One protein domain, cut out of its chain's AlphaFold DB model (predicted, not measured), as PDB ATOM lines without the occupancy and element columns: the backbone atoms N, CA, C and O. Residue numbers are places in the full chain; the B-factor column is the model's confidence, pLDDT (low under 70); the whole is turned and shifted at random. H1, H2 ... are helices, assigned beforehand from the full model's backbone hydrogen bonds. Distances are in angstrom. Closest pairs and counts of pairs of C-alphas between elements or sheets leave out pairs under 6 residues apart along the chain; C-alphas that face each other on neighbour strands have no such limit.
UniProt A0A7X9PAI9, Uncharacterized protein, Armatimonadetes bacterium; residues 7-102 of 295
ATOM      1  N   SER A   7     -28.805   3.412  30.316       91.88
ATOM      2  CA  SER A   7     -27.561   2.665  30.496       91.88
ATOM      3  C   SER A   7     -26.334   3.389  29.938       91.88
ATOM      4  O   SER A   7     -25.266   3.261  30.526       91.88
ATOM      5  N   VAL A   8     -26.459   4.180  28.867       95.12
ATOM      6  CA  VAL A   8     -25.327   4.890  28.246       95.12
ATOM      7  C   VAL A   8     -24.646   5.850  29.231       95.12
ATOM      8  O   VAL A   8     -23.477   5.617  29.548       95.12
ATOM      9  N   PRO A   9     -25.333   6.875  29.781       95.06
ATOM     10  CA  PRO A   9     -24.702   7.782  30.736       95.06
ATOM     11  C   PRO A   9     -24.310   7.095  32.048       95.06
ATOM     12  O   PRO A   9     -23.371   7.541  32.700       95.06
ATOM     13  N   ILE A  10     -25.008   6.029  32.461       96.12
ATOM     14  CA  ILE A  10     -24.641   5.267  33.665       96.12
ATOM     15  C   ILE A  10     -23.277   4.601  33.466       96.12
ATOM     16  O   ILE A  10     -22.376   4.810  34.268       96.12
ATOM     17  N   LEU A  11     -23.088   3.864  32.372       96.31
ATOM     18  CA  LEU A  11     -21.831   3.158  32.118       96.31
ATOM     19  C   LEU A  11     -20.666   4.121  31.845       96.31
ATOM     20  O   LEU A  11     -19.543   3.858  32.266       96.31
ATOM     21  N   GLN A  12     -20.916   5.262  31.199       96.88
ATOM     22  CA  GLN A  12     -19.881   6.285  31.020       96.88
ATOM     23  C   GLN A  12     -19.433   6.921  32.341       96.88
ATOM     24  O   GLN A  12     -18.249   7.220  32.491       96.88
ATOM     25  N   LYS A  13     -20.344   7.107  33.311       97.12
ATOM     26  CA  LYS A  13     -19.986   7.589  34.659       97.12
ATOM     27  C   LYS A  13     -19.074   6.614  35.403       97.12
ATOM     28  O   LYS A  13     -18.195   7.065  36.124       97.12
ATOM     29  N   GLU A  14     -19.232   5.316  35.159       97.62
ATOM     30  CA  GLU A  14     -18.338   4.264  35.670       97.62
ATOM     31  C   GLU A  14     -17.007   4.168  34.890       97.62
ATOM     32  O   GLU A  14     -16.184   3.294  35.150       97.62
ATOM     33  N   GLY A  15     -16.769   5.061  33.922       97.50
ATOM     34  CA  GLY A  15     -15.516   5.146  33.167       97.50
ATOM     35  C   GLY A  15     -15.462   4.289  31.900       97.50
ATOM     36  O   GLY A  15     -14.429   4.267  31.226       97.50
ATOM     37  N   PHE A  16     -16.549   3.608  31.523       97.81
ATOM     38  CA  PHE A  16     -16.583   2.827  30.288       97.81
ATOM     39  C   PHE A  16     -16.757   3.714  29.057       97.81
ATOM     40  O   PHE A  16     -17.558   4.650  29.023       97.81
ATOM     41  N   ARG A  17     -16.055   3.361  27.980       97.06
ATOM     42  CA  ARG A  17     -16.317   3.929  26.660       97.06
ATOM     43  C   ARG A  17     -17.358   3.070  25.936       97.06
ATOM     44  O   ARG A  17     -17.246   1.849  25.932       97.06
ATOM     45  N   ILE A  18     -18.364   3.700  25.330       96.69
ATOM     46  CA  ILE A  18     -19.565   3.005  24.839       96.69
ATOM     47  C   ILE A  18     -19.655   3.028  23.319       96.69
ATOM     48  O   ILE A  18     -19.565   4.094  22.714       96.69
ATOM     49  N   ILE A  19     -19.906   1.860  22.728       96.12
ATOM     50  CA  ILE A  19     -20.378   1.696  21.350       96.12
ATOM     51  C   ILE A  19     -21.790   1.121  21.435       96.12
ATOM     52  O   ILE A  19     -21.992   0.061  22.030       96.12
ATOM     53  N   GLY A  20     -22.777   1.822  20.884       94.06
ATOM     54  CA  GLY A  20     -24.143   1.305  20.857       94.06
ATOM     55  C   GLY A  20     -24.320   0.303  19.729       94.06
ATOM     56  O   GLY A  20     -23.832   0.527  18.623       94.06
ATOM     57  N   THR A  21     -25.006  -0.801  20.025       95.38
ATOM     58  CA  THR A  21     -25.178  -1.909  19.080       95.38
ATOM     59  C   THR A  21     -26.657  -2.270  18.924       95.38
ATOM     60  O   THR A  21     -27.131  -3.188  19.598       95.38
ATOM     61  N   PRO A  22     -27.437  -1.518  18.121       93.94
ATOM     62  CA  PRO A  22     -28.831  -1.859  17.874       93.94
ATOM     63  C   PRO A  22     -28.987  -3.142  17.063       93.94
ATOM     64  O   PRO A  22     -28.062  -3.635  16.407       93.94
ATOM     65  N   TRP A  23     -30.215  -3.652  17.101       92.88
ATOM     66  CA  TRP A  23     -30.680  -4.705  16.207       92.88
ATOM     67  C   TRP A  23     -31.447  -4.101  15.020       92.88
ATOM     68  O   TRP A  23     -31.116  -3.005  14.585       92.88
ATOM     69  N   TYR A  24     -32.451  -4.782  14.459       92.50
ATOM     70  CA  TYR A  24     -33.085  -4.350  13.206       92.50
ATOM     71  C   TYR A  24     -34.230  -3.342  13.360       92.50
ATOM     72  O   TYR A  24     -34.637  -2.712  12.386       92.50
ATOM     73  N   ASN A  25     -34.828  -3.229  14.552       92.12
ATOM     74  CA  ASN A  25     -36.029  -2.417  14.727       92.12
ATOM     75  C   ASN A  25     -35.708  -0.930  14.495       92.12
ATOM     76  O   ASN A  25     -34.837  -0.376  15.162       92.12
ATOM     77  N   TRP A  26     -36.443  -0.265  13.600       92.44
ATOM     78  CA  TRP A  26     -36.126   1.109  13.193       92.44
ATOM     79  C   TRP A  26     -36.126   2.097  14.360       92.44
ATOM     80  O   TRP A  26     -35.202   2.898  14.482       92.44
ATOM     81  N   ASN A  27     -37.105   2.003  15.271       91.75
ATOM     82  CA  ASN A  27     -37.136   2.840  16.475       91.75
ATOM     83  C   ASN A  27     -35.945   2.543  17.390       91.75
ATOM     84  O   ASN A  27     -35.399   3.450  18.009       91.75
ATOM     85  N   ASN A  28     -35.525   1.278  17.488       92.75
ATOM     86  CA  ASN A  28     -34.337   0.916  18.254       92.75
ATOM     87  C   ASN A  28     -33.072   1.566  17.674       92.75
ATOM     88  O   ASN A  28     -32.317   2.156  18.439       92.75
ATOM     89  N   ILE A  29     -32.887   1.509  16.354       95.50
ATOM     90  CA  ILE A  29     -31.755   2.126  15.645       95.50
ATOM     91  C   ILE A  29     -31.764   3.650  15.837       95.50
ATOM     92  O   ILE A  29     -30.763   4.214  16.279       95.50
ATOM     93  N   ALA A  30     -32.903   4.302  15.579       94.50
ATOM     94  CA  ALA A  30     -33.060   5.752  15.713       94.50
ATOM     95  C   ALA A  30     -32.730   6.234  17.129       94.50
ATOM     96  O   ALA A  30     -31.892   7.113  17.325       94.50
ATOM     97  N   ASN A  31     -33.354   5.608  18.130       93.69
ATOM     98  CA  ASN A  31     -33.184   6.003  19.520       93.69
ATOM     99  C   ASN A  31     -31.737   5.769  19.992       93.69
ATOM    100  O   ASN A  31     -31.213   6.571  20.763       93.69
ATOM    101  N   TRP A  32     -31.069   4.703  19.523       95.00
ATOM    102  CA  TRP A  32     -29.659   4.465  19.842       95.00
ATOM    103  C   TRP A  32     -28.784   5.582  19.279       95.00
ATOM    104  O   TRP A  32     -27.970   6.134  20.013       95.00
ATOM    105  N   ALA A  33     -28.971   5.959  18.014       95.31
ATOM    106  CA  ALA A  33     -28.184   7.020  17.394       95.31
ATOM    107  C   ALA A  33     -28.337   8.368  18.119       95.31
ATOM    108  O   ALA A  33     -27.333   9.018  18.425       95.31
ATOM    109  N   VAL A  34     -29.570   8.738  18.485       94.44
ATOM    110  CA  VAL A  34     -29.847   9.954  19.267       94.44
ATOM    111  C   VAL A  34     -29.165   9.892  20.638       94.44
ATOM    112  O   VAL A  34     -28.453  10.823  21.020       94.44
ATOM    113  N   ALA A  35     -29.326   8.787  21.372       94.75
ATOM    114  CA  ALA A  35     -28.761   8.641  22.712       94.75
ATOM    115  C   ALA A  35     -27.224   8.644  22.709       94.75
ATOM    116  O   ALA A  35     -26.606   9.283  23.561       94.75
ATOM    117  N   LEU A  36     -26.588   7.964  21.752       95.75
ATOM    118  CA  LEU A  36     -25.127   7.919  21.628       95.75
ATOM    119  C   LEU A  36     -24.550   9.291  21.283       95.75
ATOM    120  O   LEU A  36     -23.535   9.686  21.857       95.75
ATOM    121  N   THR A  37     -25.221  10.031  20.398       95.19
ATOM    122  CA  THR A  37     -24.825  11.389  20.009       95.19
ATOM    123  C   THR A  37     -24.924  12.345  21.195       95.19
ATOM    124  O   THR A  37     -23.957  13.037  21.514       95.19
ATOM    125  N   ALA A  38     -26.053  12.330  21.914       94.62
ATOM    126  CA  ALA A  38     -26.270  13.180  23.086       94.62
ATOM    127  C   ALA A  38     -25.227  12.948  24.194       94.62
ATOM    128  O   ALA A  38     -24.826  13.885  24.883       94.62
ATOM    129  N   ASN A  39     -24.755  11.708  24.336       95.38
ATOM    130  CA  ASN A  39     -23.781  11.309  25.350       95.38
ATOM    131  C   ASN A  39     -22.330  11.265  24.835       95.38
ATOM    132  O   ASN A  39     -21.442  10.813  25.556       95.38
ATOM    133  N   LYS A  40     -22.064  11.731  23.604       95.69
ATOM    134  CA  LYS A  40     -20.719  11.737  22.991       95.69
ATOM    135  C   LYS A  40     -20.015  10.373  23.093       95.69
ATOM    136  O   LYS A  40     -18.836  10.282  23.437       95.69
ATOM    137  N   SER A  41     -20.770   9.304  22.848       96.25
ATOM    138  CA  SER A  41     -20.278   7.923  22.864       96.25
ATOM    139  C   SER A  41     -19.239   7.670  21.763       96.25
ATOM    140  O   SER A  41     -19.085   8.468  20.844       96.25
ATOM    141  N   MET A  42     -18.512   6.548  21.834       96.12
ATOM    142  CA  MET A  42     -17.454   6.230  20.862       96.12
ATOM    143  C   MET A  42     -17.970   5.991  19.448       96.12
ATOM    144  O   MET A  42     -17.223   6.209  18.499       96.12
ATOM    145  N   GLY A  43     -19.186   5.463  19.309       93.06
ATOM    146  CA  GLY A  43     -19.729   5.139  18.001       93.06
ATOM    147  C   GLY A  43     -20.924   4.202  18.045       93.06
ATOM    148  O   GLY A  43     -21.539   3.976  19.092       93.06
ATOM    149  N   PHE A  44     -21.219   3.663  16.869       96.12
ATOM    150  CA  PHE A  44     -22.405   2.886  16.551       96.12
ATOM    151  C   PHE A  44     -21.985   1.652  15.744       96.12
ATOM    152  O   PHE A  44     -21.185   1.769  14.816       96.12
ATOM    153  N   LEU A  45     -22.525   0.482  16.075       96.19
ATOM    154  CA  LEU A  45     -22.280  -0.772  15.364       96.19
ATOM    155  C   LEU A  45     -23.613  -1.467  15.074       96.19
ATOM    156  O   LEU A  45     -24.341  -1.805  15.994       96.19
ATOM    157  N   GLN A  46     -23.949  -1.723  13.813       96.06
ATOM    158  CA  GLN A  46     -25.161  -2.485  13.499       96.06
ATOM    159  C   GLN A  46     -24.922  -3.985  13.699       96.06
ATOM    160  O   GLN A  46     -23.947  -4.525  13.177       96.06
ATOM    161  N   SER A  47     -25.821  -4.663  14.417       94.00
ATOM    162  CA  SER A  47     -25.767  -6.120  14.581       94.00
ATOM    163  C   SER A  47     -26.780  -6.850  13.701       94.00
ATOM    164  O   SER A  47     -27.894  -6.368  13.478       94.00
ATOM    165  N   THR A  48     -26.393  -8.046  13.255       92.50
ATOM    166  CA  THR A  48     -27.243  -8.986  12.518       92.50
ATOM    167  C   THR A  48     -27.049 -10.386  13.075       92.50
ATOM    168  O   THR A  48     -25.929 -10.871  13.198       92.50
ATOM    169  N   TRP A  49     -28.164 -11.036  13.380       90.44
ATOM    170  CA  TRP A  49     -28.272 -12.382  13.925       90.44
ATOM    171  C   TRP A  49     -29.140 -13.210  12.976       90.44
ATOM    172  O   TRP A  49     -30.322 -13.437  13.228       90.44
ATOM    173  N   ALA A  50     -28.567 -13.595  11.835       86.62
ATOM    174  CA  ALA A  50     -29.294 -14.198  10.713       86.62
ATOM    175  C   ALA A  50     -29.074 -15.719  10.567       86.62
ATOM    176  O   ALA A  50     -29.245 -16.277   9.486       86.62
ATOM    177  N   GLY A  51     -28.700 -16.390  11.661       82.00
ATOM    178  CA  GLY A  51     -28.391 -17.822  11.697       82.00
ATOM    179  C   GLY A  51     -26.889 -18.134  11.657       82.00
ATOM    180  O   GLY A  51     -26.055 -17.240  11.536       82.00
ATOM    181  N   TYR A  52     -26.551 -19.420  11.808       79.69
ATOM    182  CA  TYR A  52     -25.161 -19.896  11.891       79.69
ATOM    183  C   TYR A  52     -24.490 -20.089  10.521       79.69
ATOM    184  O   TYR A  52     -23.289 -19.865  10.392       79.69
ATOM    185  N   ASN A  53     -25.256 -20.482   9.498       80.19
ATOM    186  CA  ASN A  53     -24.759 -20.672   8.135       80.19
ATOM    187  C   ASN A  53     -25.225 -19.506   7.271       80.19
ATOM    188  O   ASN A  53     -26.425 -19.348   7.092       80.19
ATOM    189  N   MET A  54     -24.294 -18.718   6.733       81.06
ATOM    190  CA  MET A  54     -24.609 -17.572   5.877       81.06
ATOM    191  C   MET A  54     -24.738 -17.997   4.408       81.06
ATOM    192  O   MET A  54     -23.847 -18.648   3.865       81.06
ATOM    193  N   SER A  55     -25.815 -17.575   3.747       85.50
ATOM    194  CA  SER A  55     -25.998 -17.664   2.295       85.50
ATOM    195  C   SER A  55     -26.718 -16.417   1.775       85.50
ATOM    196  O   SER A  55     -27.315 -15.664   2.548       85.50
ATOM    197  N   LEU A  56     -26.673 -16.187   0.459       83.81
ATOM    198  CA  LEU A  56     -27.379 -15.058  -0.161       83.81
ATOM    199  C   LEU A  56     -28.904 -15.152   0.004       83.81
ATOM    200  O   LEU A  56     -29.571 -14.122   0.092       83.81
ATOM    201  N   ASP A  57     -29.450 -16.363   0.111       84.06
ATOM    202  CA  ASP A  57     -30.895 -16.585   0.236       84.06
ATOM    203  C   ASP A  57     -31.466 -16.019   1.542       84.06
ATOM    204  O   ASP A  57     -32.626 -15.615   1.597       84.06
ATOM    205  N   ILE A  58     -30.639 -15.911   2.585       87.31
ATOM    206  CA  ILE A  58     -31.040 -15.380   3.894       87.31
ATOM    207  C   ILE A  58     -31.494 -13.925   3.793       87.31
ATOM    208  O   ILE A  58     -32.397 -13.513   4.525       87.31
ATOM    209  N   VAL A  59     -30.926 -13.163   2.855       88.31
ATOM    210  CA  VAL A  59     -31.298 -11.762   2.633       88.31
ATOM    211  C   VAL A  59     -32.745 -11.646   2.164       88.31
ATOM    212  O   VAL A  59     -33.414 -10.686   2.523       88.31
ATOM    213  N   LYS A  60     -33.251 -12.640   1.423       84.00
ATOM    214  CA  LYS A  60     -34.645 -12.716   0.953       84.00
ATOM    215  C   LYS A  60     -35.557 -13.521   1.894       84.00
ATOM    216  O   LYS A  60     -36.754 -13.605   1.636       84.00
ATOM    217  N   GLY A  61     -35.005 -14.114   2.956       81.44
ATOM    218  CA  GLY A  61     -35.702 -14.995   3.896       81.44
ATOM    219  C   GLY A  61     -36.123 -14.317   5.205       81.44
ATOM    220  O   GLY A  61     -36.373 -13.115   5.255       81.44
ATOM    221  N   ASP A  62     -36.178 -15.091   6.298       81.00
ATOM    222  CA  ASP A  62     -36.692 -14.628   7.607       81.00
ATOM    223  C   ASP A  62     -35.881 -13.503   8.237       81.00
ATOM    224  O   ASP A  62     -36.367 -12.820   9.129       81.00
ATOM    225  N   SER A  63     -34.634 -13.326   7.806       88.00
ATOM    226  CA  SER A  63     -33.740 -12.312   8.357       88.00
ATOM    227  C   SER A  63     -33.642 -11.064   7.489       88.00
ATOM    228  O   SER A  63     -32.848 -10.185   7.815       88.00
ATOM    229  N   ALA A  64     -34.450 -10.947   6.429       87.38
ATOM    230  CA  ALA A  64     -34.430  -9.824   5.493       87.38
ATOM    231  C   ALA A  64     -34.429  -8.451   6.185       87.38
ATOM    232  O   ALA A  64     -33.606  -7.593   5.867       87.38
ATOM    233  N   MET A  65     -35.278  -8.271   7.204       88.44
ATOM    234  CA  MET A  65     -35.371  -7.023   7.971       88.44
ATOM    235  C   MET A  65     -34.048  -6.617   8.638       88.44
ATOM    236  O   MET A  65     -33.792  -5.431   8.830       88.44
ATOM    237  N   GLN A  66     -33.183  -7.581   8.969       92.94
ATOM    238  CA  GLN A  66     -31.874  -7.317   9.571       92.94
ATOM    239  C   GLN A  66     -30.864  -6.773   8.555       92.94
ATOM    240  O   GLN A  66     -29.995  -5.990   8.922       92.94
ATOM    241  N   PHE A  67     -30.995  -7.137   7.278       92.62
ATOM    242  CA  PHE A  67     -30.155  -6.588   6.212       92.62
ATOM    243  C   PHE A  67     -30.649  -5.213   5.774       92.62
ATOM    244  O   PHE A  67     -29.837  -4.310   5.592       92.62
ATOM    245  N   VAL A  68     -31.971  -5.015   5.702       92.00
ATOM    246  CA  VAL A  68     -32.553  -3.681   5.482       92.00
ATOM    247  C   VAL A  68     -32.057  -2.693   6.538       92.00
ATOM    248  O   VAL A  68     -31.714  -1.552   6.217       92.00
ATOM    249  N   ALA A  69     -31.965  -3.138   7.795       94.62
ATOM    250  CA  ALA A  69     -31.486  -2.317   8.898       94.62
ATOM    251  C   ALA A  69     -30.091  -1.719   8.661       94.62
ATOM    252  O   ALA A  69     -29.811  -0.660   9.215       94.62
ATOM    253  N   TYR A  70     -29.246  -2.318   7.810       94.62
ATOM    254  CA  TYR A  70     -27.941  -1.751   7.455       94.62
ATOM    255  C   TYR A  70     -28.041  -0.352   6.855       94.62
ATOM    256  O   TYR A  70     -27.217   0.494   7.190       94.62
ATOM    257  N   LEU A  71     -29.046  -0.082   6.015       93.94
ATOM    258  CA  LEU A  71     -29.199   1.243   5.410       93.94
ATOM    259  C   LEU A  71     -29.542   2.300   6.452       93.94
ATOM    260  O   LEU A  71     -28.870   3.324   6.538       93.94
ATOM    261  N   LEU A  72     -30.568   2.039   7.262       95.06
ATOM    262  CA  LEU A  72     -31.012   2.986   8.282       95.06
ATOM    263  C   LEU A  72     -29.947   3.181   9.370       95.06
ATOM    264  O   LEU A  72     -29.736   4.291   9.851       95.06
ATOM    265  N   ALA A  73     -29.256   2.106   9.747       96.56
ATOM    266  CA  ALA A  73     -28.146   2.161  10.683       96.56
ATOM    267  C   ALA A  73     -26.970   2.977  10.150       96.56
ATOM    268  O   ALA A  73     -26.402   3.762  10.904       96.56
ATOM    269  N   ALA A  74     -26.618   2.824   8.872       95.44
ATOM    270  CA  ALA A  74     -25.569   3.622   8.248       95.44
ATOM    271  C   ALA A  74     -25.941   5.112   8.213       95.44
ATOM    272  O   ALA A  74     -25.122   5.944   8.599       95.44
ATOM    273  N   ASP A  75     -27.178   5.441   7.825       95.44
ATOM    274  CA  ASP A  75     -27.679   6.821   7.809       95.44
ATOM    275  C   ASP A  75     -27.622   7.450   9.213       95.44
ATOM    276  O   ASP A  75     -26.994   8.486   9.437       95.44
ATOM    277  N   TYR A  76     -28.172   6.773  10.220       96.38
ATOM    278  CA  TYR A  76     -28.204   7.311  11.577       96.38
ATOM    279  C   TYR A  76     -26.878   7.262  12.329       96.38
ATOM    280  O   TYR A  76     -26.663   8.111  13.195       96.38
ATOM    281  N   ALA A  77     -25.971   6.343  11.996       95.44
ATOM    282  CA  ALA A  77     -24.595   6.402  12.479       95.44
ATOM    283  C   ALA A  77     -23.875   7.656  11.956       95.44
ATOM    284  O   ALA A  77     -23.040   8.214  12.665       95.44
ATOM    285  N   TRP A  78     -24.215   8.111  10.745       95.31
ATOM    286  CA  TRP A  78     -23.638   9.305  10.132       95.31
ATOM    287  C   TRP A  78     -24.271  10.601  10.652       95.31
ATOM    288  O   TRP A  78     -23.567  11.547  10.998       95.31
ATOM    289  N   ASN A  79     -25.602  10.632  10.744       94.75
ATOM    290  CA  ASN A  79     -26.379  11.843  11.024       94.75
ATOM    291  C   ASN A  79     -26.871  11.961  12.480       94.75
ATOM    292  O   ASN A  79     -27.668  12.845  12.805       94.75
ATOM    293  N   GLY A  80     -26.441  11.061  13.369       93.31
ATOM    294  CA  GLY A  80     -26.769  11.103  14.798       93.31
ATOM    295  C   GLY A  80     -28.255  10.908  15.115       93.31
ATOM    296  O   GLY A  80     -28.743  11.415  16.124       93.31
ATOM    297  N   GLY A  81     -28.987  10.198  14.251       91.38
ATOM    298  CA  GLY A  81     -30.431   9.981  14.400       91.38
ATOM    299  C   GLY A  81     -31.303  11.139  13.909       91.38
ATOM    300  O   GLY A  81     -32.435  11.288  14.373       91.38
ATOM    301  N   THR A  82     -30.783  11.978  13.007       92.75
ATOM    302  CA  THR A  82     -31.545  13.057  12.363       92.75
ATOM    303  C   THR A  82     -31.644  12.832  10.847       92.75
ATOM    304  O   THR A  82     -30.664  12.390  10.254       92.75
ATOM    305  N   PRO A  83     -32.795  13.125  10.204       93.50
ATOM    306  CA  PRO A  83     -34.068  13.550  10.799       93.50
ATOM    307  C   PRO A  83     -34.764  12.410  11.572       93.50
ATOM    308  O   PRO A  83     -34.349  11.260  11.519       93.50
ATOM    309  N   ALA A  84     -35.837  12.726  12.305       91.38
ATOM    310  CA  ALA A  84     -36.663  11.695  12.939       91.38
ATOM    311  C   ALA A  84     -37.266  10.745  11.886       91.38
ATOM    312  O   ALA A  84     -37.586  11.187  10.785       91.38
ATOM    313  N   LEU A  85     -37.528   9.482  12.252       89.81
ATOM    314  CA  LEU A  85     -38.055   8.450  11.338       89.81
ATOM    315  C   LEU A  85     -39.274   8.894  10.522       89.81
ATOM    316  O   LEU A  85     -39.353   8.618   9.330       89.81
ATOM    317  N   ALA A  86     -40.206   9.618  11.143       87.38
ATOM    318  CA  ALA A  86     -41.403  10.123  10.468       87.38
ATOM    319  C   ALA A  86     -41.102  11.128   9.334       87.38
ATOM    320  O   ALA A  86     -41.966  11.377   8.498       87.38
ATOM    321  N   ASN A  87     -39.890  11.686   9.317       91.62
ATOM    322  CA  ASN A  87     -39.410  12.726   8.412       91.62
ATOM    323  C   ASN A  87     -38.207  12.257   7.569       91.62
ATOM    324  O   ASN A  87     -37.520  13.094   6.991       91.62
ATOM    325  N   LEU A  88     -37.933  10.947   7.507       89.81
ATOM    326  CA  LEU A  88     -36.766  10.382   6.816       89.81
ATOM    327  C   LEU A  88     -36.753  10.688   5.307       89.81
ATOM    328  O   LEU A  88     -35.700  10.744   4.683       89.81
ATOM    329  N   GLY A  89     -37.928  10.918   4.715       89.31
ATOM    330  CA  GLY A  89     -38.069  11.258   3.297       89.31
ATOM    331  C   GLY A  89     -37.925  10.067   2.343       89.31
ATOM    332  O   GLY A  89     -38.144  10.232   1.148       89.31
ATOM    333  N   TYR A  90     -37.613   8.875   2.855       89.75
ATOM    334  CA  TYR A  90     -37.596   7.617   2.111       89.75
ATOM    335  C   TYR A  90     -38.032   6.439   2.999       89.75
ATOM    336  O   TYR A  90     -38.024   6.543   4.227       89.75
ATOM    337  N   ASN A  91     -38.401   5.314   2.379       88.62
ATOM    338  CA  ASN A  91     -38.675   4.050   3.067       88.62
ATOM    339  C   ASN A  91     -37.419   3.144   3.029       88.62
ATOM    340  O   ASN A  91     -36.978   2.782   1.935       88.62
ATOM    341  N   PRO A  92     -36.819   2.773   4.180       91.25
ATOM    342  CA  PRO A  92     -35.627   1.923   4.221       91.25
ATOM    343  C   PRO A  92     -35.771   0.554   3.550       91.25
ATOM    344  O   PRO A  92     -34.822   0.124   2.893       91.25
ATOM    345  N   ASP A  93     -36.926  -0.114   3.672       89.44
ATOM    346  CA  ASP A  93     -37.166  -1.401   3.002       89.44
ATOM    347  C   ASP A  93     -37.109  -1.218   1.479       89.44
ATOM    348  O   ASP A  93     -36.414  -1.958   0.784       89.44
ATOM    349  N   GLU A  94     -37.796  -0.198   0.955       87.00
ATOM    350  CA  GLU A  94     -37.810   0.103  -0.482       87.00
ATOM    351  C   GLU A  94     -36.412   0.456  -0.999       87.00
ATOM    352  O   GLU A  94     -35.962  -0.090  -2.010       87.00
ATOM    353  N   ALA A  95     -35.696   1.325  -0.279       89.94
ATOM    354  CA  ALA A  95     -34.339   1.714  -0.635       89.94
ATOM    355  C   ALA A  95     -33.410   0.493  -0.689       89.94
ATOM    356  O   ALA A  95     -32.670   0.332  -1.661       89.94
ATOM    357  N   PHE A  96     -33.496  -0.410   0.294       92.00
ATOM    358  CA  PHE A  96     -32.694  -1.632   0.317       92.00
ATOM    359  C   PHE A  96     -32.979  -2.512  -0.890       92.00
ATOM    360  O   PHE A  96     -32.053  -2.865  -1.618       92.00
ATOM    361  N   TRP A  97     -34.248  -2.823  -1.155       87.56
ATOM    362  CA  TRP A  97     -34.602  -3.706  -2.263       87.56
ATOM    363  C   TRP A  97     -34.277  -3.107  -3.630       87.56
ATOM    364  O   TRP A  97     -33.831  -3.835  -4.517       87.56
ATOM    365  N   SER A  98     -34.394  -1.784  -3.778       83.81
ATOM    366  CA  SER A  98     -34.000  -1.077  -5.003       83.81
ATOM    367  C   SER A  98     -32.499  -1.188  -5.307       83.81
ATOM    368  O   SER A  98     -32.101  -1.233  -6.473       83.81
ATOM    369  N   LEU A  99     -31.665  -1.248  -4.262       87.31
ATOM    370  CA  LEU A  99     -30.215  -1.387  -4.372       87.31
ATOM    371  C   LEU A  99     -29.793  -2.853  -4.504       87.31
ATOM    372  O   LEU A  99     -28.891  -3.154  -5.284       87.31
ATOM    373  N   TRP A 100     -30.438  -3.751  -3.755       87.56
ATOM    374  CA  TRP A 100     -30.069  -5.162  -3.661       87.56
ATOM    375  C   TRP A 100     -30.374  -5.944  -4.940       87.56
ATOM    376  O   TRP A 100     -29.528  -6.690  -5.425       87.56
ATOM    377  N   ASP A 101     -31.569  -5.766  -5.502       77.31
ATOM    378  CA  ASP A 101     -32.019  -6.461  -6.714       77.31
ATOM    379  C   ASP A 101     -32.226  -5.439  -7.836       77.31
ATOM    380  O   ASP A 101     -33.307  -5.316  -8.418       77.31
ATOM    381  N   ARG A 102     -31.186  -4.627  -8.087       70.31
ATOM    382  CA  ARG A 102     -31.202  -3.550  -9.085       70.31
ATOM    383  C   ARG A 102     -31.358  -4.130 -10.494       70.31
ATOM    384  O   ARG A 102     -30.395  -4.257 -11.248       70.31
TER     385      ARG A 102
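Overview. This is residues 7 to 102 of the 295 residues of an uncharacterized protein of Armatimonadetes bacterium (UniProt A0A7X9PAI9). Two helices, H2 and H4, lie side by side in the middle and run the same way, with the shorter H5 packing crosswise on the first half of H4. H1 and H3 sit at opposite ends of a flat outline, and long links join much of the rest, two of them paired briefly, residues 19 to 20 parallel with 43 to 44. The printed part has 96 residues with five named helices, H1 to H5 in chain order, and no named strand; the class is all helix. It is only just compact, close to loose, with a radius of gyration of the C-alphas of 14.6 A and spans of 44 by 34 by 16 A.

Arrangement. H4, residues 64 to 79, has a kink of 29 degrees near residue 72. It touches H2, residues 26 to 38, at a shallow tilt of 24 degrees, the same way; the closest C-alphas, of Ala 33 and Tyr 76, are 5.8 A apart. With residues 65 to 72 alone, H4 touches H5, residues 92 to 100, about perpendicular at 74 degrees; the closest C-alphas, of Val 68 and Phe 96, are 5.6 A apart. H3, residues 56 to 60, is close to H4 but not clearly touching, the closest C-alphas, of Val 59 and Phe 67, being 6.4 A apart. H1, residues 7 to 13, is close to H2 but not clearly touching, with C-alphas 8 and 36 closest at 7.3 A. H2 and H5 are apart. Every O i to N i+4 pair is within hydrogen-bond range in H1, H2 and H5, against 9 of 12 in H4 and 0 of 1 in H3, where 2 of 2 O i to N i+3 pairs are.

Along the chain. H4 is 23.8 A long and H2 18.5 A; H5 is 12.0 A, H1 9.9 A and H3 7.7 A. H1 begins at C-alpha 7 (-27.561, 2.665, 30.496), H4 at C-alpha 64 (-34.430, -9.824, 5.493), and H5 ends at C-alpha 100 (-30.069, -5.162, -3.661).

Size, cuts and confidence. The C-alphas farthest apart, of Glu 14 and Arg 102, are 47.2 A apart. The link H3 to H4 is tight; H1 to H2, H2 to H3 and H4 to H5 are long. Residues 52 to 57, of which 56 and 57 belong to H3, stand free. The printed part has no cut, and no printed residue is under 70 in pLDDT.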